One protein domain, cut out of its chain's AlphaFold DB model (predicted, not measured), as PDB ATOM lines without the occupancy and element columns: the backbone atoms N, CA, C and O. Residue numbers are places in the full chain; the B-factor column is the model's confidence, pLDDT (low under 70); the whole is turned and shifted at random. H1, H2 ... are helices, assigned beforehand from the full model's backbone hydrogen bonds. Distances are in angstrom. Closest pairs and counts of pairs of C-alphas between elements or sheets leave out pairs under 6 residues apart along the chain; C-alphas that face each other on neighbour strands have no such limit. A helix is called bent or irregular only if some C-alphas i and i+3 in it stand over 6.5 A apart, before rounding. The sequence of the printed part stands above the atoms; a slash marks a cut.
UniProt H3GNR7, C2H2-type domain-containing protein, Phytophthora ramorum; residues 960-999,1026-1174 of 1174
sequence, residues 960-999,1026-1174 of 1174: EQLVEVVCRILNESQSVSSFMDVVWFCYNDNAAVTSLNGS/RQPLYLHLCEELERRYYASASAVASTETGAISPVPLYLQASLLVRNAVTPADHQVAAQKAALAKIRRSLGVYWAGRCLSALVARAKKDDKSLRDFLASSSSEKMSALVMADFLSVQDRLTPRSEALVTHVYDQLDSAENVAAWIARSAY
ATOM      1  N   GLU A 960     187.502 123.216 240.401       83.38
ATOM      2  CA  GLU A 960     187.459 123.750 239.031       83.38
ATOM      3  C   GLU A 960     186.947 122.719 238.019       83.38
ATOM      4  O   GLU A 960     186.082 123.024 237.197       83.38
ATOM      5  N   GLN A 961     187.409 121.468 238.125       82.75
ATOM      6  CA  GLN A 961     186.946 120.377 237.262       82.75
ATOM      7  C   GLN A 961     185.453 120.111 237.463       82.75
ATOM      8  O   GLN A 961     184.736 119.868 236.494       82.75
ATOM      9  N   LEU A 962     184.962 120.205 238.704       84.62
ATOM     10  CA  LEU A 962     183.534 120.092 238.982       84.62
ATOM     11  C   LEU A 962     182.743 121.200 238.279       84.62
ATOM     12  O   LEU A 962     181.720 120.920 237.659       84.62
ATOM     13  N   VAL A 963     183.220 122.448 238.345       87.75
ATOM     14  CA  VAL A 963     182.592 123.590 237.665       87.75
ATOM     15  C   VAL A 963     182.562 123.376 236.155       87.75
ATOM     16  O   VAL A 963     181.538 123.642 235.523       87.75
ATOM     17  N   GLU A 964     183.650 122.888 235.559       87.12
ATOM     18  CA  GLU A 964     183.704 122.591 234.126       87.12
ATOM     19  C   GLU A 964     182.717 121.498 233.725       87.12
ATOM     20  O   GLU A 964     181.968 121.687 232.764       87.12
ATOM     21  N   VAL A 965     182.660 120.401 234.486       84.75
ATOM     22  CA  VAL A 965     181.704 119.307 234.273       84.75
ATOM     23  C   VAL A 965     180.271 119.818 234.402       84.75
ATOM     24  O   VAL A 965     179.467 119.586 233.506       84.75
ATOM     25  N   VAL A 966     179.955 120.585 235.449       88.12
ATOM     26  CA  VAL A 966     178.626 121.178 235.655       88.12
ATOM     27  C   VAL A 966     178.252 122.135 234.521       88.12
ATOM     28  O   VAL A 966     177.145 122.058 233.991       88.12
ATOM     29  N   CYS A 967     179.157 123.027 234.110       87.50
ATOM     30  CA  CYS A 967     178.904 123.946 233.001       87.50
ATOM     31  C   CYS A 967     178.675 123.188 231.696       87.50
ATOM     32  O   CYS A 967     177.783 123.545 230.928       87.50
ATOM     33  N   ARG A 968     179.475 122.145 231.451       84.81
ATOM     34  CA  ARG A 968     179.302 121.257 230.309       84.81
ATOM     35  C   ARG A 968     177.916 120.618 230.371       84.81
ATOM     36  O   ARG A 968     177.147 120.881 229.459       84.81
ATOM     37  N   ILE A 969     177.548 119.946 231.468       82.12
ATOM     38  CA  ILE A 969     176.215 119.348 231.692       82.12
ATOM     39  C   ILE A 969     175.096 120.349 231.428       82.12
ATOM     40  O   ILE A 969     174.178 120.016 230.698       82.12
ATOM     41  N   LEU A 970     175.163 121.573 231.959       83.38
ATOM     42  CA  LEU A 970     174.129 122.592 231.736       83.38
ATOM     43  C   LEU A 970     174.014 123.003 230.259       83.38
ATOM     44  O   LEU A 970     172.905 123.221 229.769       83.38
ATOM     45  N   ASN A 971     175.136 123.084 229.541       81.12
ATOM     46  CA  ASN A 971     175.132 123.336 228.100       81.12
ATOM     47  C   ASN A 971     174.600 122.140 227.306       81.12
ATOM     48  O   ASN A 971     173.981 122.348 226.263       81.12
ATOM     49  N   GLU A 972     174.826 120.917 227.789       74.62
ATOM     50  CA  GLU A 972     174.299 119.705 227.166       74.62
ATOM     51  C   GLU A 972     172.803 119.561 227.401       74.62
ATOM     52  O   GLU A 972     172.017 119.586 226.453       74.62
ATOM     53  N   SER A 973     172.425 119.480 228.677       72.56
ATOM     54  CA  SER A 973     171.078 119.269 229.192       72.56
ATOM     55  C   SER A 973     170.117 120.362 228.751       72.56
ATOM     56  O   SER A 973     168.929 120.087 228.567       72.56
ATOM     57  N   GLN A 974     170.626 121.598 228.629       76.06
ATOM     58  CA  GLN A 974     169.848 122.826 228.464       76.06
ATOM     59  C   GLN A 974     168.684 122.917 229.475       76.06
ATOM     60  O   GLN A 974     167.629 123.501 229.212       76.06
ATOM     61  N   SER A 975     168.865 122.291 230.641       75.38
ATOM     62  CA  SER A 975     167.864 122.140 231.688       75.38
ATOM     63  C   SER A 975     168.534 122.004 233.048       75.38
ATOM     64  O   SER A 975     169.508 121.273 233.216       75.38
ATOM     65  N   VAL A 976     167.952 122.650 234.053       75.50
ATOM     66  CA  VAL A 976     168.401 122.557 235.451       75.50
ATOM     67  C   VAL A 976     167.632 121.469 236.222       75.50
ATOM     68  O   VAL A 976     167.770 121.309 237.429       75.50
ATOM     69  N   SER A 977     166.790 120.688 235.539       67.31
ATOM     70  CA  SER A 977     165.883 119.728 236.179       67.31
ATOM     71  C   SER A 977     166.584 118.572 236.904       67.31
ATOM     72  O   SER A 977     166.035 118.072 237.880       67.31
ATOM     73  N   SER A 978     167.760 118.140 236.444       67.75
ATOM     74  CA  SER A 978     168.527 117.027 237.032       67.75
ATOM     75  C   SER A 978     169.511 117.468 238.115       67.75
ATOM     76  O   SER A 978     170.216 116.634 238.660       67.75
ATOM     77  N   PHE A 979     169.563 118.765 238.430       79.38
ATOM     78  CA  PHE A 979     170.650 119.391 239.189       79.38
ATOM     79  C   PHE A 979     170.597 119.158 240.709       79.38
ATOM     80  O   PHE A 979     171.429 119.675 241.451       79.38
ATOM     81  N   MET A 980     169.596 118.419 241.194       80.19
ATOM     82  CA  MET A 980     169.365 118.213 242.628       80.19
ATOM     83  C   MET A 980     170.478 117.411 243.306       80.19
ATOM     84  O   MET A 980     170.746 117.621 244.483       80.19
ATOM     85  N   ASP A 981     171.160 116.540 242.569       83.75
ATOM     86  CA  ASP A 981     172.327 115.800 243.051       83.75
ATOM     87  C   ASP A 981     173.533 116.712 243.332       83.75
ATOM     88  O   ASP A 981     174.191 116.570 244.362       83.75
ATOM     89  N   VAL A 982     173.783 117.704 242.469       86.94
ATOM     90  CA  VAL A 982     174.808 118.739 242.687       86.94
ATOM     91  C   VAL A 982     174.444 119.598 243.894       86.94
ATOM     92  O   VAL A 982     175.302 119.883 244.727       86.94
ATOM     93  N   VAL A 983     173.169 119.979 244.026       84.31
ATOM     94  CA  VAL A 983     172.682 120.733 245.191       84.31
ATOM     95  C   VAL A 983     172.894 119.935 246.479       84.31
ATOM     96  O   VAL A 983     173.400 120.485 247.456       84.31
ATOM     97  N   TRP A 984     172.565 118.641 246.473       80.69
ATOM     98  CA  TRP A 984     172.794 117.755 247.612       80.69
ATOM     99  C   TRP A 984     174.288 117.667 247.956       80.69
ATOM    100  O   TRP A 984     174.662 117.824 249.118       80.69
ATOM    101  N   PHE A 985     175.165 117.514 246.962       82.81
ATOM    102  CA  PHE A 985     176.614 117.514 247.181       82.81
ATOM    103  C   PHE A 985     177.122 118.808 247.822       82.81
ATOM    104  O   PHE A 985     177.801 118.766 248.846       82.81
ATOM    105  N   CYS A 986     176.727 119.953 247.265       83.75
ATOM    106  CA  CYS A 986     177.046 121.274 247.794       83.75
ATOM    107  C   CYS A 986     176.539 121.484 249.226       83.75
ATOM    108  O   CYS A 986     177.209 122.131 250.030       83.75
ATOM    109  N   TYR A 987     175.355 120.960 249.546       79.56
ATOM    110  CA  TYR A 987     174.789 121.058 250.884       79.56
ATOM    111  C   TYR A 987     175.579 120.234 251.904       79.56
ATOM    112  O   TYR A 987     175.908 120.759 252.964       79.56
ATOM    113  N   ASN A 988     175.918 118.981 251.580       76.00
ATOM    114  CA  ASN A 988     176.703 118.121 252.470       76.00
ATOM    115  C   ASN A 988     178.099 118.711 252.729       76.00
ATOM    116  O   ASN A 988     178.537 118.753 253.874       76.00
ATOM    117  N   ASP A 989     178.761 119.226 251.686       79.06
ATOM    118  CA  ASP A 989     180.039 119.940 251.808       79.06
ATOM    119  C   ASP A 989     179.918 121.155 252.740       79.06
ATOM    120  O   ASP A 989     180.675 121.295 253.700       79.06
ATOM    121  N   ASN A 990     178.900 121.996 252.535       78.25
ATOM    122  CA  ASN A 990     178.671 123.152 253.394       78.25
ATOM    123  C   ASN A 990     178.346 122.751 254.840       78.25
ATOM    124  O   ASN A 990     178.810 123.410 255.766       78.25
ATOM    125  N   ALA A 991     177.581 121.682 255.062       71.12
ATOM    126  CA  ALA A 991     177.310 121.160 256.400       71.12
ATOM    127  C   ALA A 991     178.599 120.674 257.084       71.12
ATOM    128  O   ALA A 991     178.814 120.979 258.256       71.12
ATOM    129  N   ALA A 992     179.493 120.001 256.354       68.38
ATOM    130  CA  ALA A 992     180.798 119.592 256.871       68.38
ATOM    131  C   ALA A 992     181.668 120.802 257.260       68.38
ATOM    132  O   ALA A 992     182.269 120.803 258.333       68.38
ATOM    133  N   VAL A 993     181.676 121.859 256.437       69.69
ATOM    134  CA  VAL A 993     182.448 123.095 256.672       69.69
ATOM    135  C   VAL A 993     181.864 123.958 257.801       69.69
ATOM    136  O   VAL A 993     182.615 124.558 258.566       69.69
ATOM    137  N   THR A 994     180.534 124.048 257.908       63.00
ATOM    138  CA  THR A 994     179.838 124.920 258.878       63.00
ATOM    139  C   THR A 994     179.553 124.250 260.218       63.00
ATOM    140  O   THR A 994     179.404 124.941 261.228       63.00
ATOM    141  N   SER A 995     179.493 122.917 260.268       56.72
ATOM    142  CA  SER A 995     179.482 122.205 261.540       56.72
ATOM    143  C   SER A 995     180.809 122.460 262.265       56.72
ATOM    144  O   SER A 995     181.877 122.432 261.661       56.72
ATOM    145  N   LEU A 996     180.770 122.691 263.579       44.00
ATOM    146  CA  LEU A 996     181.939 122.945 264.448       44.00
ATOM    147  C   LEU A 996     183.041 121.846 264.420       44.00
ATOM    148  O   LEU A 996     184.036 121.957 265.140       44.00
ATOM    149  N   ASN A 997     182.892 120.808 263.590       42.38
ATOM    150  CA  ASN A 997     183.632 119.550 263.580       42.38
ATOM    151  C   ASN A 997     184.112 119.149 262.172       42.38
ATOM    152  O   ASN A 997     183.924 118.011 261.750       42.38
ATOM    153  N   GLY A 998     184.790 120.043 261.454       33.97
ATOM    154  CA  GLY A 998     185.612 119.667 260.297       33.97
ATOM    155  C   GLY A 998     186.878 118.883 260.693       33.97
ATOM    156  O   GLY A 998     187.979 119.377 260.490       33.97
ATOM    157  N   SER A 999     186.715 117.737 261.362       34.69
ATOM    158  CA  SER A 999     187.544 116.520 261.319       34.69
ATOM    159  C   SER A 999     186.982 115.517 262.336       34.69
ATOM    160  O   SER A 999     186.662 115.865 263.474       34.69
ATOM    161  N   ARG A1026     188.714 126.391 255.071       69.69
ATOM    162  CA  ARG A1026     188.395 126.229 253.645       69.69
ATOM    163  C   ARG A1026     187.059 126.900 253.295       69.69
ATOM    164  O   ARG A1026     186.125 126.866 254.098       69.69
ATOM    165  N   GLN A1027     186.944 127.477 252.094       71.88
ATOM    166  CA  GLN A1027     185.670 127.994 251.572       71.88
ATOM    167  C   GLN A1027     184.748 126.853 251.095       71.88
ATOM    168  O   GLN A1027     185.225 125.916 250.451       71.88
ATOM    169  N   PRO A1028     183.427 126.927 251.356       80.31
ATOM    170  CA  PRO A1028     182.493 125.896 250.922       80.31
ATOM    171  C   PRO A1028     182.336 125.904 249.394       80.31
ATOM    172  O   PRO A1028     182.233 126.952 248.749       80.31
ATOM    173  N   LEU A1029     182.263 124.711 248.812       83.69
ATOM    174  CA  LEU A1029     182.296 124.455 247.373       83.69
ATOM    175  C   LEU A1029     181.198 125.193 246.596       83.69
ATOM    176  O   LEU A1029     181.403 125.647 245.467       83.69
ATOM    177  N   TYR A1030     180.013 125.309 247.195       86.56
ATOM    178  CA  TYR A1030     178.855 125.907 246.538       86.56
ATOM    179  C   TYR A1030     179.058 127.397 246.224       86.56
ATOM    180  O   TYR A1030     178.507 127.876 245.233       86.56
ATOM    181  N   LEU A1031     179.853 128.124 247.025       87.25
ATOM    182  CA  LEU A1031     180.148 129.537 246.775       87.25
ATOM    183  C   LEU A1031     180.988 129.691 245.510       87.25
ATOM    184  O   LEU A1031     180.570 130.408 244.601       87.25
ATOM    185  N   HIS A1032     182.085 128.937 245.419       88.38
ATOM    186  CA  HIS A1032     182.943 128.900 244.235       88.38
ATOM    187  C   HIS A1032     182.144 128.527 242.977       88.38
ATOM    188  O   HIS A1032     182.201 129.222 241.963       88.38
ATOM    189  N   LEU A1033     181.310 127.482 243.058       90.06
ATOM    190  CA  LEU A1033     180.445 127.072 241.949       90.06
ATOM    191  C   LEU A1033     179.494 128.196 241.505       90.06
ATOM    192  O   LEU A1033     179.375 128.467 240.309       90.06
ATOM    193  N   CYS A1034     178.816 128.861 242.442       91.19
ATOM    194  CA  CYS A1034     177.868 129.925 242.110       91.19
ATOM    195  C   CYS A1034     178.560 131.153 241.504       91.19
ATOM    196  O   CYS A1034     178.042 131.731 240.547       91.19
ATOM    197  N   GLU A1035     179.724 131.543 242.024       90.50
ATOM    198  CA  GLU A1035     180.503 132.672 241.506       90.50
ATOM    199  C   GLU A1035     180.996 132.427 240.079       90.50
ATOM    200  O   GLU A1035     180.855 133.304 239.224       90.50
ATOM    201  N   GLU A1036     181.501 131.226 239.788       90.44
ATOM    202  CA  GLU A1036     181.917 130.833 238.439       90.44
ATOM    203  C   GLU A1036     180.749 130.832 237.445       90.44
ATOM    204  O   GLU A1036     180.861 131.383 236.344       90.44
ATOM    205  N   LEU A1037     179.606 130.254 237.830       91.00
ATOM    206  CA  LEU A1037     178.398 130.219 236.998       91.00
ATOM    207  C   LEU A1037     177.900 131.632 236.671       91.00
ATOM    208  O   LEU A1037     177.597 131.948 235.516       91.00
ATOM    209  N   GLU A1038     177.852 132.505 237.676       91.25
ATOM    210  CA  GLU A1038     177.474 133.905 237.502       91.25
ATOM    211  C   GLU A1038     178.480 134.644 236.612       91.25
ATOM    212  O   GLU A1038     178.074 135.351 235.685       91.25
ATOM    213  N   ARG A1039     179.788 134.454 236.827       90.19
ATOM    214  CA  ARG A1039     180.832 135.109 236.029       90.19
ATOM    215  C   ARG A1039     180.758 134.709 234.560       90.19
ATOM    216  O   ARG A1039     180.784 135.587 233.697       90.19
ATOM    217  N   ARG A1040     180.607 133.412 234.266       88.62
ATOM    218  CA  ARG A1040     180.453 132.898 232.893       88.62
ATOM    219  C   ARG A1040     179.194 133.446 232.226       88.62
ATOM    220  O   ARG A1040     179.250 133.841 231.061       88.62
ATOM    221  N   TYR A1041     178.086 133.554 232.963       87.75
ATOM    222  CA  TYR A1041     176.878 134.196 232.448       87.75
ATOM    223  C   TYR A1041     177.118 135.665 232.087       87.75
ATOM    224  O   TYR A1041     176.880 136.048 230.943       87.75
ATOM    225  N   TYR A1042     177.618 136.488 233.013       85.19
ATOM    226  CA  TYR A1042     177.801 137.919 232.750       85.19
ATOM    227  C   TYR A1042     178.856 138.191 231.668       85.19
ATOM    228  O   TYR A1042     178.677 139.112 230.871       85.19
ATOM    229  N   ALA A1043     179.901 137.363 231.573       84.31
ATOM    230  CA  ALA A1043     180.858 137.417 230.471       84.31
ATOM    231  C   ALA A1043     180.179 137.125 229.119       84.31
ATOM    232  O   ALA A1043     180.350 137.890 228.169       84.31
ATOM    233  N   SER A1044     179.349 136.075 229.049       79.00
ATOM    234  CA  SER A1044     178.595 135.739 227.833       79.00
ATOM    235  C   SER A1044     177.564 136.814 227.458       79.00
ATOM    236  O   SER A1044     177.444 137.171 226.291       79.00
ATOM    237  N   ALA A1045     176.869 137.396 228.440       73.81
ATOM    238  CA  ALA A1045     175.879 138.445 228.218       73.81
ATOM    239  C   ALA A1045     176.521 139.747 227.707       73.81
ATOM    240  O   ALA A1045     175.975 140.389 226.811       73.81
ATOM    241  N   SER A1046     177.698 140.106 228.232       70.12
ATOM    242  CA  SER A1046     178.485 141.254 227.760       70.12
ATOM    243  C   SER A1046     178.951 141.071 226.308       70.12
ATOM    244  O   SER A1046     178.867 142.003 225.511       70.12
ATOM    245  N   ALA A1047     179.368 139.854 225.936       64.81
ATOM    246  CA  ALA A1047     179.773 139.530 224.567       64.81
ATOM    247  C   ALA A1047     178.604 139.538 223.563       64.81
ATOM    248  O   ALA A1047     178.796 139.908 222.412       64.81
ATOM    249  N   VAL A1048     177.389 139.159 223.979       63.84
ATOM    250  CA  VAL A1048     176.193 139.239 223.116       63.84
ATOM    251  C   VAL A1048     175.740 140.691 222.929       63.84
ATOM    252  O   VAL A1048     175.321 141.068 221.839       63.84
ATOM    253  N   ALA A1049     175.851 141.524 223.967       58.66
ATOM    254  CA  ALA A1049     175.487 142.939 223.899       58.66
ATOM    255  C   ALA A1049     176.358 143.760 222.924       58.66
ATOM    256  O   ALA A1049     175.904 144.796 222.448       58.66
ATOM    257  N   SER A1050     177.579 143.310 222.613       55.97
ATOM    258  CA  SER A1050     178.468 143.965 221.640       55.97
ATOM    259  C   SER A1050     178.250 143.515 220.190       55.97
ATOM    260  O   SER A1050     178.794 144.132 219.275       55.97
ATOM    261  N   THR A1051     177.450 142.472 219.956       55.50
ATOM    262  CA  THR A1051     177.092 142.001 218.613       55.50
ATOM    263  C   THR A1051     175.699 142.503 218.235       55.50
ATOM    264  O   THR A1051     174.704 142.020 218.763       55.50
ATOM    265  N   GLU A1052     175.607 143.446 217.289       48.38
ATOM    266  CA  GLU A1052     174.354 144.065 216.796       48.38
ATOM    267  C   GLU A1052     173.386 143.094 216.083       48.38
ATOM    268  O   GLU A1052     172.353 143.486 215.540       48.38
ATOM    269  N   THR A1053     173.686 141.800 216.063       44.12
ATOM    270  CA  THR A1053     172.837 140.790 215.439       44.12
ATOM    271  C   THR A1053     171.677 140.435 216.364       44.12
ATOM    272  O   THR A1053     171.904 140.017 217.496       44.12
ATOM    273  N   GLY A1054     170.437 140.549 215.872       49.31
ATOM    274  CA  GLY A1054     169.172 140.281 216.578       49.31
ATOM    275  C   GLY A1054     168.929 138.834 217.045       49.31
ATOM    276  O   GLY A1054     167.793 138.360 217.020       49.31
ATOM    277  N   ALA A1055     169.972 138.120 217.466       49.94
ATOM    278  CA  ALA A1055     169.896 136.785 218.027       49.94
ATOM    279  C   ALA A1055     169.101 136.781 219.347       49.94
ATOM    280  O   ALA A1055     169.135 137.716 220.152       49.94
ATOM    281  N   ILE A1056     168.333 135.714 219.559       55.22
ATOM    282  CA  ILE A1056     167.594 135.474 220.800       55.22
ATOM    283  C   ILE A1056     168.620 135.170 221.895       55.22
ATOM    284  O   ILE A1056     169.470 134.300 221.711       55.22
ATOM    285  N   SER A1057     168.544 135.869 223.029       58.84
ATOM    286  CA  SER A1057     169.423 135.591 224.163       58.84
ATOM    287  C   SER A1057     169.202 134.151 224.656       58.84
ATOM    288  O   SER A1057     168.048 133.741 224.870       58.84
ATOM    289  N   PRO A1058     170.278 133.356 224.823       67.31
ATOM    290  CA  PRO A1058     170.155 131.988 225.308       67.31
ATOM    291  C   PRO A1058     169.504 131.979 226.693       67.31
ATOM    292  O   PRO A1058     169.570 132.963 227.434       67.31
ATOM    293  N   VAL A1059     168.834 130.875 227.037       76.75
ATOM    294  CA  VAL A1059     168.235 130.713 228.369       76.75
ATOM    295  C   VAL A1059     169.341 130.897 229.416       76.75
ATOM    296  O   VAL A1059     170.392 130.272 229.276       76.75
ATOM    297  N   PRO A1060     169.147 131.733 230.456       83.62
ATOM    298  CA  PRO A1060     170.154 132.003 231.479       83.62
ATOM    299  C   PRO A1060     170.285 130.814 232.447       83.62
ATOM    300  O   PRO A1060     169.990 130.919 233.636       83.62
ATOM    301  N   LEU A1061     170.709 129.658 231.930       86.38
ATOM    302  CA  LEU A1061     170.779 128.385 232.651       86.38
ATOM    303  C   LEU A1061     171.746 128.450 233.833       86.38
ATOM    304  O   LEU A1061     171.417 127.974 234.915       86.38
ATOM    305  N   TYR A1062     172.893 129.113 233.667       90.81
ATOM    306  CA  TYR A1062     173.865 129.295 234.748       90.81
ATOM    307  C   TYR A1062     173.298 130.113 235.916       90.81
ATOM    308  O   TYR A1062     173.530 129.771 237.075       90.81
ATOM    309  N   LEU A1063     172.507 131.156 235.634       90.00
ATOM    310  CA  LEU A1063     171.843 131.933 236.685       90.00
ATOM    311  C   LEU A1063     170.737 131.136 237.372       90.00
ATOM    312  O   LEU A1063     170.570 131.263 238.580       90.00
ATOM    313  N   GLN A1064     169.987 130.318 236.629       89.62
ATOM    314  CA  GLN A1064     168.981 129.429 237.215       89.62
ATOM    315  C   GLN A1064     169.633 128.386 238.134       89.62
ATOM    316  O   GLN A1064     169.155 128.176 239.244       89.62
ATOM    317  N   ALA A1065     170.752 127.790 237.712       89.12
ATOM    318  CA  ALA A1065     171.528 126.858 238.526       89.12
ATOM    319  C   ALA A1065     172.089 127.523 239.796       89.12
ATOM    320  O   ALA A1065     171.892 126.996 240.891       89.12
ATOM    321  N   SER A1066     172.698 128.712 239.678       90.94
ATOM    322  CA  SER A1066     173.169 129.487 240.840       90.94
ATOM    323  C   SER A1066     172.017 129.852 241.789       90.94
ATOM    324  O   SER A1066     172.131 129.674 243.001       90.94
ATOM    325  N   LEU A1067     170.863 130.280 241.255       89.06
ATOM    326  CA  LEU A1067     169.675 130.582 242.057       89.06
ATOM    327  C   LEU A1067     169.219 129.370 242.882       89.06
ATOM    328  O   LEU A1067     168.917 129.524 244.065       89.06
ATOM    329  N   LEU A1068     169.163 128.182 242.272       86.12
ATOM    330  CA  LEU A1068     168.746 126.959 242.960       86.12
ATOM    331  C   LEU A1068     169.712 126.584 244.087       86.12
ATOM    332  O   LEU A1068     169.267 126.384 245.215       86.12
ATOM    333  N   VAL A1069     171.018 126.548 243.809       86.56
ATOM    334  CA  VAL A1069     172.038 126.183 244.808       86.56
ATOM    335  C   VAL A1069     172.037 127.177 245.966       86.56
ATOM    336  O   VAL A1069     171.980 126.771 247.125       86.56
ATOM    337  N   ARG A1070     172.015 128.486 245.675       85.94
ATOM    338  CA  ARG A1070     171.986 129.520 246.717       85.94
ATOM    339  C   ARG A1070     170.701 129.498 247.540       85.94
ATOM    340  O   ARG A1070     170.772 129.843 248.707       85.94
ATOM    341  N   ASN A1071     169.542 129.142 246.988       83.88
ATOM    342  CA  ASN A1071     168.317 129.037 247.794       83.88
ATOM    343  C   ASN A1071     168.307 127.780 248.679       83.88
ATOM    344  O   ASN A1071     167.725 127.807 249.762       83.88
ATOM    345  N   ALA A1072     168.917 126.688 248.211       77.62
ATOM    346  CA  ALA A1072     168.888 125.396 248.890       77.62
ATOM    347  C   ALA A1072     169.923 125.267 250.019       77.62
ATOM    348  O   ALA A1072     169.648 124.618 251.024       77.62
ATOM    349  N   VAL A1073     171.103 125.881 249.875       79.50
ATOM    350  CA  VAL A1073     172.178 125.785 250.872       79.50
ATOM    351  C   VAL A1073     172.014 126.854 251.959       79.50
ATOM    352  O   VAL A1073     171.908 128.050 251.675       79.50
ATOM    353  N   THR A1074     172.004 126.426 253.225       76.12
ATOM    354  CA  THR A1074     171.923 127.320 254.387       76.12
ATOM    355  C   THR A1074     173.253 128.059 254.588       76.12
ATOM    356  O   THR A1074     174.268 127.404 254.837       76.12
ATOM    357  N   PRO A1075     173.286 129.401 254.490       77.31
ATOM    358  CA  PRO A1075     174.516 130.169 254.682       77.31
ATOM    359  C   PRO A1075     174.936 130.175 256.160       77.31
ATOM    360  O   PRO A1075     174.093 130.050 257.049       77.31
ATOM    361  N   ALA A1076     176.217 130.426 256.430       74.69
ATOM    362  CA  ALA A1076     176.656 130.838 257.765       74.69
ATOM    363  C   ALA A1076     176.142 132.255 258.095       74.69
ATOM    364  O   ALA A1076     175.910 133.053 257.182       74.69
ATOM    365  N   ASP A1077     176.027 132.607 259.379       71.69
ATOM    366  CA  ASP A1077     175.437 133.883 259.829       71.69
ATOM    367  C   ASP A1077     176.062 135.121 259.160       71.69
ATOM    368  O   ASP A1077     175.350 136.015 258.696       71.69
ATOM    369  N   HIS A1078     177.391 135.144 259.007       77.00
ATOM    370  CA  HIS A1078     178.117 136.239 258.351       77.00
ATOM    371  C   HIS A1078     177.868 136.325 256.829       77.00
ATOM    372  O   HIS A1078     178.066 137.378 256.225       77.00
ATOM    373  N   GLN A1079     177.399 135.245 256.194       78.44
ATOM    374  CA  GLN A1079     177.153 135.162 254.746       78.44
ATOM    375  C   GLN A1079     175.701 135.480 254.363       78.44
ATOM    376  O   GLN A1079     175.422 135.738 253.190       78.44
ATOM    377  N   VAL A1080     174.766 135.515 255.324       80.75
ATOM    378  CA  VAL A1080     173.327 135.733 255.071       80.75
ATOM    379  C   VAL A1080     173.071 137.030 254.294       80.75
ATOM    380  O   VAL A1080     172.266 137.051 253.360       80.75
ATOM    381  N   ALA A1081     173.747 138.124 254.659       83.81
ATOM    382  CA  ALA A1081     173.571 139.419 253.997       83.81
ATOM    383  C   ALA A1081     174.067 139.392 252.539       83.81
ATOM    384  O   ALA A1081     173.354 139.835 251.635       83.81
ATOM    385  N   ALA A1082     175.247 138.812 252.304       83.81
ATOM    386  CA  ALA A1082     175.829 138.668 250.971       83.81
ATOM    387  C   ALA A1082     174.975 137.756 250.073       83.81
ATOM    388  O   ALA A1082     174.691 138.105 248.926       83.81
ATOM    389  N   GLN A1083     174.482 136.633 250.608       85.19
ATOM    390  CA  GLN A1083     173.590 135.723 249.889       85.19
ATOM    391  C   GLN A1083     172.271 136.409 249.510       85.19
ATOM    392  O   GLN A1083     171.843 136.298 248.363       85.19
ATOM    393  N   LYS A1084     171.638 137.162 250.424       87.06
ATOM    394  CA  LYS A1084     170.408 137.921 250.123       87.06
ATOM    395  C   LYS A1084     170.627 138.946 249.007       87.06
ATOM    396  O   LYS A1084     169.791 139.043 248.109       87.06
ATOM    397  N   ALA A1085     171.749 139.667 249.029       89.00
ATOM    398  CA  ALA A1085     172.102 140.620 247.978       89.00
ATOM    399  C   ALA A1085     172.326 139.927 246.618       89.00
ATOM    400  O   ALA A1085     171.787 140.371 245.601       89.00
ATOM    401  N   ALA A1086     173.053 138.804 246.600       87.75
ATOM    402  CA  ALA A1086     173.269 138.004 245.396       87.75
ATOM    403  C   ALA A1086     171.950 137.441 244.835       87.75
ATOM    404  O   ALA A1086     171.670 137.590 243.646       87.75
ATOM    405  N   LEU A1087     171.090 136.873 245.686       88.50
ATOM    406  CA  LEU A1087     169.774 136.358 245.296       88.50
ATOM    407  C   LEU A1087     168.875 137.454 244.713       88.50
ATOM    408  O   LEU A1087     168.217 137.221 243.701       88.50
ATOM    409  N   ALA A1088     168.861 138.651 245.306       88.88
ATOM    410  CA  ALA A1088     168.112 139.787 244.772       88.88
ATOM    411  C   ALA A1088     168.608 140.182 243.370       88.88
ATOM    412  O   ALA A1088     167.798 140.362 242.457       88.88
ATOM    413  N   LYS A1089     169.933 140.234 243.173       89.94
ATOM    414  CA  LYS A1089     170.553 140.510 241.869       89.94
ATOM    415  C   LYS A1089     170.174 139.453 240.825       89.94
ATOM    416  O   LYS A1089     169.710 139.809 239.744       89.94
ATOM    417  N   ILE A1090     170.309 138.166 241.154       89.38
ATOM    418  CA  ILE A1090     170.000 137.052 240.242       89.38
ATOM    419  C   ILE A1090     168.509 137.031 239.881       89.38
ATOM    420  O   ILE A1090     168.168 136.919 238.704       89.38
ATOM    421  N   ARG A1091     167.611 137.186 240.868       90.19
ATOM    422  CA  ARG A1091     166.155 137.253 240.641       90.19
ATOM    423  C   ARG A1091     165.788 138.414 239.722       90.19
ATOM    424  O   ARG A1091     164.981 138.222 238.817       90.19
ATOM    425  N   ARG A1092     166.420 139.583 239.896       88.19
ATOM    426  CA  ARG A1092     166.236 140.736 239.003       88.19
ATOM    427  C   ARG A1092     166.661 140.390 237.572       88.19
ATOM    428  O   ARG A1092     165.856 140.537 236.661       88.19
ATOM    429  N   SER A1093     167.864 139.847 237.370       86.94
ATOM    430  CA  SER A1093     168.360 139.470 236.034       86.94
ATOM    431  C   SER A1093     167.512 138.395 235.341       86.94
ATOM    432  O   SER A1093     167.223 138.516 234.150       86.94
ATOM    433  N   LEU A1094     167.072 137.364 236.072       88.44
ATOM    434  CA  LEU A1094     166.169 136.334 235.547       88.44
ATOM    435  C   LEU A1094     164.786 136.904 235.215       88.44
ATOM    436  O   LEU A1094     164.226 136.567 234.172       88.44
ATOM    437  N   GLY A1095     164.256 137.786 236.067       87.38
ATOM    438  CA  GLY A1095     162.998 138.489 235.825       87.38
ATOM    439  C   GLY A1095     163.039 139.304 234.534       87.38
ATOM    440  O   GLY A1095     162.118 139.208 233.730       87.38
ATOM    441  N   VAL A1096     164.136 140.031 234.283       86.88
ATOM    442  CA  VAL A1096     164.312 140.825 233.050       86.88
ATOM    443  C   VAL A1096     164.308 139.929 231.815       86.88
ATOM    444  O   VAL A1096     163.623 140.225 230.835       86.88
ATOM    445  N   TYR A1097     165.021 138.802 231.875       86.12
ATOM    446  CA  TYR A1097     165.049 137.828 230.786       86.12
ATOM    447  C   TYR A1097     163.651 137.270 230.475       86.12
ATOM    448  O   TYR A1097     163.215 137.287 229.321       86.12
ATOM    449  N   TRP A1098     162.938 136.781 231.495       87.00
ATOM    450  CA  TRP A1098     161.634 136.144 231.308       87.00
ATOM    451  C   TRP A1098     160.544 137.137 230.913       87.00
ATOM    452  O   TRP A1098     159.795 136.843 229.987       87.00
ATOM    453  N   ALA A1099     160.492 138.324 231.525       87.94
ATOM    454  CA  ALA A1099     159.546 139.375 231.142       87.94
ATOM    455  C   ALA A1099     159.734 139.779 229.669       87.94
ATOM    456  O   ALA A1099     158.777 139.772 228.894       87.94
ATOM    457  N   GLY A1100     160.981 140.025 229.246       86.12
ATOM    458  CA  GLY A1100     161.289 140.361 227.855       86.12
ATOM    459  C   GLY A1100     160.924 139.243 226.873       86.12
ATOM    460  O   GLY A1100     160.372 139.513 225.802       86.12
ATOM    461  N   ARG A1101     161.179 137.977 227.233       85.50
ATOM    462  CA  ARG A1101     160.849 136.811 226.399       85.50
ATOM    463  C   ARG A1101     159.342 136.570 226.296       85.50
ATOM    464  O   ARG A1101     158.861 136.344 225.188       85.50
ATOM    465  N   CYS A1102     158.610 136.631 227.408       87.69
ATOM    466  CA  CYS A1102     157.157 136.440 227.441       87.69
ATOM    467  C   CYS A1102     156.439 137.515 226.625       87.69
ATOM    468  O   CYS A1102     155.629 137.179 225.764       87.69
ATOM    469  N   LEU A1103     156.796 138.787 226.814       87.94
ATOM    470  CA  LEU A1103     156.228 139.885 226.033       87.94
ATOM    471  C   LEU A1103     156.585 139.780 224.544       87.94
ATOM    472  O   LEU A1103     155.715 139.947 223.694       87.94
ATOM    473  N   SER A1104     157.832 139.423 224.208       86.88
ATOM    474  CA  SER A1104     158.230 139.206 222.807       86.88
ATOM    475  C   SER A1104     157.430 138.075 222.156       86.88
ATOM    476  O   SER A1104     157.011 138.197 221.007       86.88
ATOM    477  N   ALA A1105     157.206 136.974 222.882       86.44
ATOM    478  CA  ALA A1105     156.414 135.843 222.409       86.44
ATOM    479  C   ALA A1105     154.931 136.209 222.250       86.44
ATOM    480  O   ALA A1105     154.306 135.796 221.275       86.44
ATOM    481  N   LEU A1106     154.388 137.017 223.164       87.56
ATOM    482  CA  LEU A1106     153.017 137.519 223.102       87.56
ATOM    483  C   LEU A1106     152.826 138.414 221.867       87.56
ATOM    484  O   LEU A1106     151.925 138.165 221.069       87.56
ATOM    485  N   VAL A1107     153.725 139.379 221.643       86.62
ATOM    486  CA  VAL A1107     153.709 140.244 220.450       86.62
ATOM    487  C   VAL A1107     153.870 139.425 219.165       86.62
ATOM    488  O   VAL A1107     153.176 139.673 218.183       86.62
ATOM    489  N   ALA A1108     154.749 138.417 219.156       86.19
ATOM    490  CA  ALA A1108     154.917 137.531 218.005       86.19
ATOM    491  C   ALA A1108     153.659 136.695 217.715       86.19
ATOM    492  O   ALA A1108     153.324 136.487 216.550       86.19
ATOM    493  N   ARG A1109     152.945 136.239 218.752       86.06
ATOM    494  CA  ARG A1109     151.689 135.489 218.610       86.06
ATOM    495  C   ARG A1109     150.555 136.373 218.094       86.06
ATOM    496  O   ARG A1109     149.873 135.963 217.164       86.06
ATOM    497  N   ALA A1110     150.425 137.597 218.607       86.19
ATOM    498  CA  ALA A1110     149.462 138.573 218.097       86.19
ATOM    499  C   ALA A1110     149.712 138.901 216.612       86.19
ATOM    500  O   ALA A1110     148.780 138.890 215.812       86.19
ATOM    501  N   LYS A1111     150.985 139.084 216.219       86.94
ATOM    502  CA  LYS A1111     151.381 139.259 214.810       86.94
ATOM    503  C   LYS A1111     151.082 138.036 213.944       86.94
ATOM    504  O   LYS A1111     150.711 138.198 212.789       86.94
ATOM    505  N   LYS A1112     151.258 136.819 214.471       88.31
ATOM    506  CA  LYS A1112     150.955 135.574 213.744       88.31
ATOM    507  C   LYS A1112     149.463 135.450 213.420       88.31
ATOM    508  O   LYS A1112     149.125 134.937 212.359       88.31
ATOM    509  N   ASP A1113     148.610 135.944 214.311       86.44
ATOM    510  CA  ASP A1113     147.155 135.942 214.145       86.44
ATOM    511  C   ASP A1113     146.635 137.218 213.441       86.44
ATOM    512  O   ASP A1113     145.425 137.429 213.391       86.44
ATOM    513  N   ASP A1114     147.543 138.053 212.913       85.81
ATOM    514  CA  ASP A1114     147.295 139.318 212.199       85.81
ATOM    515  C   ASP A1114     146.382 140.306 212.956       85.81
ATOM    516  O   ASP A1114     145.554 141.014 212.383       85.81
ATOM    517  N   LYS A1115     146.514 140.340 214.289       86.19
ATOM    518  CA  LYS A1115     145.733 141.207 215.186       86.19
ATOM    519  C   LYS A1115     146.622 142.227 215.888       86.19
ATOM    520  O   LYS A1115     147.780 141.952 216.210       86.19
ATOM    521  N   SER A1116     146.051 143.393 216.203       85.12
ATOM    522  CA  SER A1116     146.679 144.315 217.152       85.12
ATOM    523  C   SER A1116     146.774 143.653 218.532       85.12
ATOM    524  O   SER A1116     145.958 142.795 218.881       85.12
ATOM    525  N   LEU A1117     147.758 144.047 219.348       84.25
ATOM    526  CA  LEU A1117     147.933 143.485 220.695       84.25
ATOM    527  C   LEU A1117     146.676 143.689 221.559       84.25
ATOM    528  O   LEU A1117     146.307 142.826 222.356       84.25
ATOM    529  N   ARG A1118     146.008 144.830 221.357       84.50
ATOM    530  CA  ARG A1118     144.767 145.214 222.029       84.50
ATOM    531  C   ARG A1118     143.602 144.305 221.652       84.50
ATOM    532  O   ARG A1118     142.879 143.866 222.542       84.50
ATOM    533  N   ASP A1119     143.453 143.996 220.366       83.25
ATOM    534  CA  ASP A1119     142.375 143.131 219.872       83.25
ATOM    535  C   ASP A1119     142.637 141.658 220.202       83.25
ATOM    536  O   ASP A1119     141.706 140.905 220.487       83.25
ATOM    537  N   PHE A1120     143.908 141.244 220.209       84.94
ATOM    538  CA  PHE A1120     144.318 139.893 220.581       84.94
ATOM    539  C   PHE A1120     144.010 139.580 222.054       84.94
ATOM    540  O   PHE A1120     143.515 138.498 222.360       84.94
ATOM    541  N   LEU A1121     144.248 140.534 222.962       86.31
ATOM    542  CA  LEU A1121     144.014 140.372 224.403       86.31
ATOM    543  C   LEU A1121     142.619 140.819 224.869       86.31
ATOM    544  O   LEU A1121     142.336 140.788 226.068       86.31
ATOM    545  N   ALA A1122     141.724 141.213 223.957       79.25
ATOM    546  CA  ALA A1122     140.393 141.717 224.307       79.25
ATOM    547  C   ALA A1122     139.541 140.700 225.096       79.25
ATOM    548  O   ALA A1122     138.684 141.097 225.883       79.25
ATOM    549  N   SER A1123     139.789 139.397 224.921       76.12
ATOM    550  CA  SER A1123     139.065 138.314 225.601       76.12
ATOM    551  C   SER A1123     139.652 137.897 226.956       76.12
ATOM    552  O   SER A1123     138.985 137.164 227.682       76.12
ATOM    553  N   SER A1124     140.875 138.320 227.310       85.12
ATOM    554  CA  SER A1124     141.586 137.852 228.513       85.12
ATOM    555  C   SER A1124     142.145 139.014 229.339       85.12
ATOM    556  O   SER A1124     143.231 139.542 229.087       85.12
ATOM    557  N   SER A1125     141.403 139.415 230.375       80.88
ATOM    558  CA  SER A1125     141.808 140.499 231.284       80.88
ATOM    559  C   SER A1125     143.043 140.151 232.125       80.88
ATOM    560  O   SER A1125     143.838 141.038 232.442       80.88
ATOM    561  N   SER A1126     143.247 138.871 232.450       85.56
ATOM    562  CA  SER A1126     144.395 138.388 233.227       85.56
ATOM    563  C   SER A1126     145.705 138.460 232.440       85.56
ATOM    564  O   SER A1126     146.735 138.868 232.984       85.56
ATOM    565  N   GLU A1127     145.675 138.126 231.149       85.12
ATOM    566  CA  GLU A1127     146.836 138.229 230.262       85.12
ATOM    567  C   GLU A1127     147.204 139.690 229.997       85.12
ATOM    568  O   GLU A1127     148.386 140.034 230.035       85.12
ATOM    569  N   LYS A1128     146.204 140.567 229.829       86.31
ATOM    570  CA  LYS A1128     146.422 142.015 229.717       86.31
ATOM    571  C   LYS A1128     147.115 142.583 230.958       86.31
ATOM    572  O   LYS A1128     148.103 143.303 230.827       86.31
ATOM    573  N   MET A1129     146.631 142.239 232.153       86.94
ATOM    574  CA  MET A1129     147.250 142.695 233.400       86.94
ATOM    575  C   MET A1129     148.675 142.149 233.547       86.94
ATOM    576  O   MET A1129     149.590 142.889 233.887       86.94
ATOM    577  N   SER A1130     148.887 140.872 233.224       88.81
ATOM    578  CA  SER A1130     150.214 140.250 233.279       88.81
ATOM    579  C   SER A1130     151.205 140.926 232.325       88.81
ATOM    580  O   SER A1130     152.352 141.151 232.700       88.81
ATOM    581  N   ALA A1131     150.764 141.295 231.117       87.38
ATOM    582  CA  ALA A1131     151.589 142.011 230.148       87.38
ATOM    583  C   ALA A1131     151.985 143.414 230.643       87.38
ATOM    584  O   ALA A1131     153.155 143.780 230.543       87.38
ATOM    585  N   LEU A1132     151.045 144.166 231.228       88.56
ATOM    586  CA  LEU A1132     151.323 145.484 231.810       88.56
ATOM    587  C   LEU A1132     152.279 145.391 233.008       88.56
ATOM    588  O   LEU A1132     153.269 146.110 233.039       88.56
ATOM    589  N   VAL A1133     152.081 144.435 233.925       89.62
ATOM    590  CA  VAL A1133     152.994 144.220 235.068       89.62
ATOM    591  C   VAL A1133     154.408 143.855 234.604       89.62
ATOM    592  O   VAL A1133     155.393 144.304 235.189       89.62
ATOM    593  N   MET A1134     154.542 143.047 233.547       90.62
ATOM    594  CA  MET A1134     155.853 142.730 232.971       90.62
ATOM    595  C   MET A1134     156.509 143.958 232.325       90.62
ATOM    596  O   MET A1134     157.725 144.114 232.439       90.62
ATOM    597  N   ALA A1135     155.731 144.825 231.668       88.06
ATOM    598  CA  ALA A1135     156.224 146.074 231.090       88.06
ATOM    599  C   ALA A1135     156.654 147.075 232.179       88.06
ATOM    600  O   ALA A1135     157.763 147.602 232.103       88.06
ATOM    601  N   ASP A1136     155.854 147.230 233.239       88.88
ATOM    602  CA  ASP A1136     156.182 148.017 234.437       88.88
ATOM    603  C   ASP A1136     157.454 147.511 235.118       88.88
ATOM    604  O   ASP A1136     158.321 148.280 235.525       88.88
ATOM    605  N   PHE A1137     157.611 146.192 235.225       89.19
ATOM    606  CA  PHE A1137     158.832 145.629 235.782       89.19
ATOM    607  C   PHE A1137     160.055 145.986 234.926       89.19
ATOM    608  O   PHE A1137     161.098 146.333 235.480       89.19
ATOM    609  N   LEU A1138     159.954 145.918 233.594       86.38
ATOM    610  CA  LEU A1138     161.053 146.260 232.684       86.38
ATOM    611  C   LEU A1138     161.370 147.765 232.667       86.38
ATOM    612  O   LEU A1138     162.539 148.123 232.528       86.38
ATOM    613  N   SER A1139     160.372 148.633 232.850       85.25
ATOM    614  CA  SER A1139     160.530 150.095 232.821       85.25
ATOM    615  C   SER A1139     161.342 150.653 233.999       85.25
ATOM    616  O   SER A1139     161.946 151.718 233.892       85.25
ATOM    617  N   VAL A1140     161.418 149.917 235.114       85.44
ATOM    618  CA  VAL A1140     162.132 150.313 236.348       85.44
ATOM    619  C   VAL A1140     163.560 149.727 236.418       85.44
ATOM    620  O   VAL A1140     164.251 149.825 237.434       85.44
ATOM    621  N   GLN A1141     164.044 149.075 235.358       82.44
ATOM    622  CA  GLN A1141     165.373 148.452 235.362       82.44
ATOM    623  C   GLN A1141     166.499 149.466 235.125       82.44
ATOM    624  O   GLN A1141     166.391 150.351 234.281       82.44
ATOM    625  N   ASP A1142     167.613 149.307 235.849       64.81
ATOM    626  CA  ASP A1142     168.788 150.170 235.691       64.81
ATOM    627  C   ASP A1142     169.480 149.852 234.353       64.81
ATOM    628  O   ASP A1142     170.024 148.760 234.187       64.81
ATOM    629  N   ARG A1143     169.468 150.821 233.423       65.00
ATOM    630  CA  ARG A1143     169.896 150.712 232.008       65.00
ATOM    631  C   ARG A1143     169.014 149.769 231.178       65.00
ATOM    632  O   ARG A1143     169.300 148.578 231.045       65.00
ATOM    633  N   LEU A1144     167.974 150.322 230.549       69.50
ATOM    634  CA  LEU A1144     167.206 149.598 229.536       69.50
ATOM    635  C   LEU A1144     168.058 149.351 228.287       69.50
ATOM    636  O   LEU A1144     168.766 150.227 227.797       69.50
ATOM    637  N   THR A1145     167.963 148.140 227.741       73.56
ATOM    638  CA  THR A1145     168.456 147.885 226.383       73.56
ATOM    639  C   THR A1145     167.511 148.549 225.371       73.56
ATOM    640  O   THR A1145     166.297 148.540 225.606       73.56
ATOM    641  N   PRO A1146     167.995 149.031 224.210       76.50
ATOM    642  CA  PRO A1146     167.133 149.644 223.190       76.50
ATOM    643  C   PRO A1146     165.977 148.726 222.759       76.50
ATOM    644  O   PRO A1146     164.859 149.157 222.492       76.50
ATOM    645  N   ARG A1147     166.224 147.410 222.761       76.38
ATOM    646  CA  ARG A1147     165.217 146.385 222.472       76.38
ATOM    647  C   ARG A1147     164.129 146.298 223.546       76.38
ATOM    648  O   ARG A1147     162.959 146.168 223.199       76.38
ATOM    649  N   SER A1148     164.499 146.315 224.829       79.19
ATOM    650  CA  SER A1148     163.518 146.297 225.923       79.19
ATOM    651  C   SER A1148     162.711 147.590 225.968       79.19
ATOM    652  O   SER A1148     161.513 147.529 226.205       79.19
ATOM    653  N   GLU A1149     163.335 148.730 225.674       84.06
ATOM    654  CA  GLU A1149     162.658 150.026 225.610       84.06
ATOM    655  C   GLU A1149     161.621 150.072 224.479       84.06
ATOM    656  O   GLU A1149     160.462 150.410 224.717       84.06
ATOM    657  N   ALA A1150     161.992 149.630 223.271       84.12
ATOM    658  CA  ALA A1150     161.064 149.536 222.143       84.12
ATOM    659  C   ALA A1150     159.885 148.592 222.436       84.12
ATOM    660  O   ALA A1150     158.745 148.864 222.064       84.12
ATOM    661  N   LEU A1151     160.153 147.479 223.124       85.12
ATOM    662  CA  LEU A1151     159.136 146.502 223.493       85.12
ATOM    663  C   LEU A1151     158.179 147.031 224.575       85.12
ATOM    664  O   LEU A1151     156.973 146.859 224.433       85.12
ATOM    665  N   VAL A1152     158.691 147.697 225.613       87.38
ATOM    666  CA  VAL A1152     157.871 148.335 226.660       87.38
ATOM    667  C   VAL A1152     157.005 149.444 226.063       87.38
ATOM    668  O   VAL A1152     155.800 149.464 226.298       87.38
ATOM    669  N   THR A1153     157.586 150.293 225.211       87.31
ATOM    670  CA  THR A1153     156.864 151.371 224.517       87.31
ATOM    671  C   THR A1153     155.726 150.810 223.662       87.31
ATOM    672  O   THR A1153     154.587 151.247 223.788       87.31
ATOM    673  N   HIS A1154     155.985 149.751 222.885       87.06
ATOM    674  CA  HIS A1154     154.953 149.097 222.077       87.06
ATOM    675  C   HIS A1154     153.801 148.509 222.911       87.06
ATOM    676  O   HIS A1154     152.650 148.524 222.473       87.06
ATOM    677  N   VAL A1155     154.093 147.973 224.102       87.25
ATOM    678  CA  VAL A1155     153.075 147.409 225.000       87.25
ATOM    679  C   VAL A1155     152.226 148.515 225.634       87.25
ATOM    680  O   VAL A1155     150.999 148.404 225.605       87.25
ATOM    681  N   TYR A1156     152.844 149.583 226.153       89.31
ATOM    682  CA  TYR A1156     152.108 150.714 226.730       89.31
ATOM    683  C   TYR A1156     151.238 151.424 225.688       89.31
ATOM    684  O   TYR A1156     150.056 151.636 225.951       89.31
ATOM    685  N   ASP A1157     151.764 151.676 224.483       86.50
ATOM    686  CA  ASP A1157     151.026 152.327 223.389       86.50
ATOM    687  C   ASP A1157     149.738 151.580 223.004       86.50
ATOM    688  O   ASP A1157     148.756 152.183 222.570       86.50
ATOM    689  N   GLN A1158     149.734 150.250 223.122       85.31
ATOM    690  CA  GLN A1158     148.612 149.409 222.698       85.31
ATOM    691  C   GLN A1158     147.634 149.075 223.834       85.31
ATOM    692  O   GLN A1158     146.447 148.864 223.567       85.31
ATOM    693  N   LEU A1159     148.105 148.973 225.083       83.44
ATOM    694  CA  LEU A1159     147.326 148.402 226.191       83.44
ATOM    695  C   LEU A1159     147.012 149.369 227.342       83.44
ATOM    696  O   LEU A1159     146.034 149.098 228.053       83.44
ATOM    697  N   ASP A1160     147.789 150.441 227.531       82.38
ATOM    698  CA  ASP A1160     147.700 151.348 228.687       82.38
ATOM    699  C   ASP A1160     147.014 152.696 228.359       82.38
ATOM    700  O   ASP A1160     146.611 152.961 227.225       82.38
ATOM    701  N   SER A1161     146.797 153.533 229.376       80.25
ATOM    702  CA  SER A1161     146.194 154.864 229.257       80.25
ATOM    703  C   SER A1161     147.151 155.892 228.636       80.25
ATOM    704  O   SER A1161     148.363 155.845 228.839       80.25
ATOM    705  N   ALA A1162     146.602 156.875 227.911       76.38
ATOM    706  CA  ALA A1162     147.392 157.912 227.237       76.38
ATOM    707  C   ALA A1162     148.242 158.767 228.203       76.38
ATOM    708  O   ALA A1162     149.298 159.267 227.819       76.38
ATOM    709  N   GLU A1163     147.807 158.909 229.458       76.94
ATOM    710  CA  GLU A1163     148.537 159.635 230.506       76.94
ATOM    711  C   GLU A1163     149.804 158.879 230.946       76.94
ATOM    712  O   GLU A1163     150.878 159.478 231.048       76.94
ATOM    713  N   ASN A1164     149.714 157.557 231.124       76.50
ATOM    714  CA  ASN A1164     150.855 156.716 231.500       76.50
ATOM    715  C   ASN A1164     151.887 156.607 230.371       76.50
ATOM    716  O   ASN A1164     153.090 156.654 230.624       76.50
ATOM    717  N   VAL A1165     151.421 156.533 229.120       79.69
ATOM    718  CA  VAL A1165     152.286 156.549 227.931       79.69
ATOM    719  C   VAL A1165     153.097 157.848 227.871       79.69
ATOM    720  O   VAL A1165     154.312 157.811 227.680       79.69
ATOM    721  N   ALA A1166     152.460 159.001 228.107       76.44
ATOM    722  CA  ALA A1166     153.149 160.292 228.131       76.44
ATOM    723  C   ALA A1166     154.200 160.377 229.255       76.44
ATOM    724  O   ALA A1166     155.299 160.893 229.038       76.44
ATOM    725  N   ALA A1167     153.896 159.827 230.437       79.75
ATOM    726  CA  ALA A1167     154.838 159.752 231.554       79.75
ATOM    727  C   ALA A1167     156.032 158.821 231.266       79.75
ATOM    728  O   ALA A1167     157.161 159.140 231.639       79.75
ATOM    729  N   TRP A1168     155.807 157.695 230.578       82.69
ATOM    730  CA  TRP A1168     156.869 156.782 230.145       82.69
ATOM    731  C   TRP A1168     157.797 157.433 229.116       82.69
ATOM    732  O   TRP A1168     159.006 157.431 229.323       82.69
ATOM    733  N   ILE A1169     157.251 158.055 228.066       77.94
ATOM    734  CA  ILE A1169     158.043 158.724 227.017       77.94
ATOM    735  C   ILE A1169     158.897 159.857 227.607       77.94
ATOM    736  O   ILE A1169     160.060 160.019 227.242       77.94
ATOM    737  N   ALA A1170     158.356 160.620 228.565       76.31
ATOM    738  CA  ALA A1170     159.114 161.655 229.267       76.31
ATOM    739  C   ALA A1170     160.276 161.084 230.101       76.31
ATOM    740  O   ALA A1170     161.292 161.754 230.283       76.31
ATOM    741  N   ARG A1171     160.131 159.852 230.604       74.06
ATOM    742  CA  ARG A1171     161.137 159.156 231.413       74.06
ATOM    743  C   ARG A1171     162.163 158.399 230.572       74.06
ATOM    744  O   ARG A1171     163.292 158.277 231.022       74.06
ATOM    745  N   SER A1172     161.790 157.896 229.395       64.75
ATOM    746  CA  SER A1172     162.699 157.187 228.485       64.75
ATOM    747  C   SER A1172     163.592 158.137 227.678       64.75
ATOM    748  O   SER A1172     164.680 157.759 227.265       64.75
ATOM    749  N   ALA A1173     163.156 159.387 227.477       60.94
ATOM    750  CA  ALA A1173     163.942 160.430 226.817       60.94
ATOM    751  C   ALA A1173     165.084 161.016 227.685       60.94
ATOM    752  O   ALA A1173     165.900 161.779 227.163       60.94
ATOM    753  N   TYR A1174     165.113 160.692 228.984       53.31
ATOM    754  CA  TYR A1174     166.126 161.087 229.974       53.31
ATOM    755  C   TYR A1174     167.139 159.965 230.199       53.31
ATOM    756  O   TYR A1174     168.343 160.292 230.338       53.31
TER     757      TYR A1174
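This is residues 960 to 999 and 1026 to 1174 of the 1174 residues of the protein "C2H2-type domain-containing protein" of Phytophthora ramorum (UniProt H3GNR7). Two lobes of helices are joined by one long helix, H5: H4 packs on its earlier part and brings H1, H2 and H3 with it, while H7 and H8 pack on its later part and the short H6 and H9 pack on H8. In the first lobe H1 and H2 cross the hairpin of H3 and H4; in the second H7, H8 and H9 fold back on one another, and residues 1077 to 1082 of H5 stick out. The 189 printed residues have nine named helices, H1 to H9 in order, and no named strand; the class is all helix, and the helix packing is mostly crossed. The whole is loose, with a radius of gyration of the C-alphas of 20.4 A, and elongated, spanning 67 by 35 by 34 A.

H1, residues 960 to 973, touches H3, residues 1029 to 1049, with residues 963 to 967 alone, at a steep tilt of 55 degrees; the closest C-alphas, of Val 963 and Leu 1033, are 5.9 A apart. H2, residues 980 to 994, touches H3 with residues 986 to 990 alone, the closest C-alphas being those of Cys 986 and Tyr 1030, 5.1 A. H3 and H4, residues 1061 to 1072, form a hairpin at a shallow tilt of 29 degrees, opposite ways, closest at C-alphas Cys 1034 and Ser 1066, 4.9 A. H5, residues 1077 to 1112, touches H4 with residues 1083 to 1094 alone, closest at C-alphas Ile 1090 and Leu 1063, 6.5 A. H5 touches H7, residues 1125 to 1139, with residues 1096 to 1103 alone, at a steep tilt of 56 degrees; C-alphas Ala 1099 and Met 1134 are the closest, 5.3 A. H6, residues 1117 to 1120, touches H8, residues 1146 to 1159, closest at C-alphas Arg 1118 and Gln 1158, 5.7 A. H8 and H9, residues 1162 to 1172, form a hairpin at a shallow tilt of 10 degrees, closest at C-alphas Tyr 1156 and Val 1165, 6.0 A. Every O i to N i+4 pair is within hydrogen-bond range in H1, H2, H3, H4, H7, H8 and H9, and 30 of 32 are in H5; H6 is too short for such a pair.

H1 begins at C-alpha 960 (187.459, 123.750, 239.031). H3 is 30.6 A long and H5 52.2 A, from C-alpha 1077 (175.437, 133.883, 259.829) to C-alpha 1112 (150.955, 135.574, 213.744). H5 is irregular: C-alphas 1078 and 1081 are 7.1 A apart.

Residues 1000 to 1025 are not printed, and C-alphas 999 and 1026 are 12.4 A apart across this cut. The link from H3 to H4 is long, with 11 residues. The mean pLDDT of the printed part is 79.9; residues under 70 include 992 to 999 and 1047 to 1058.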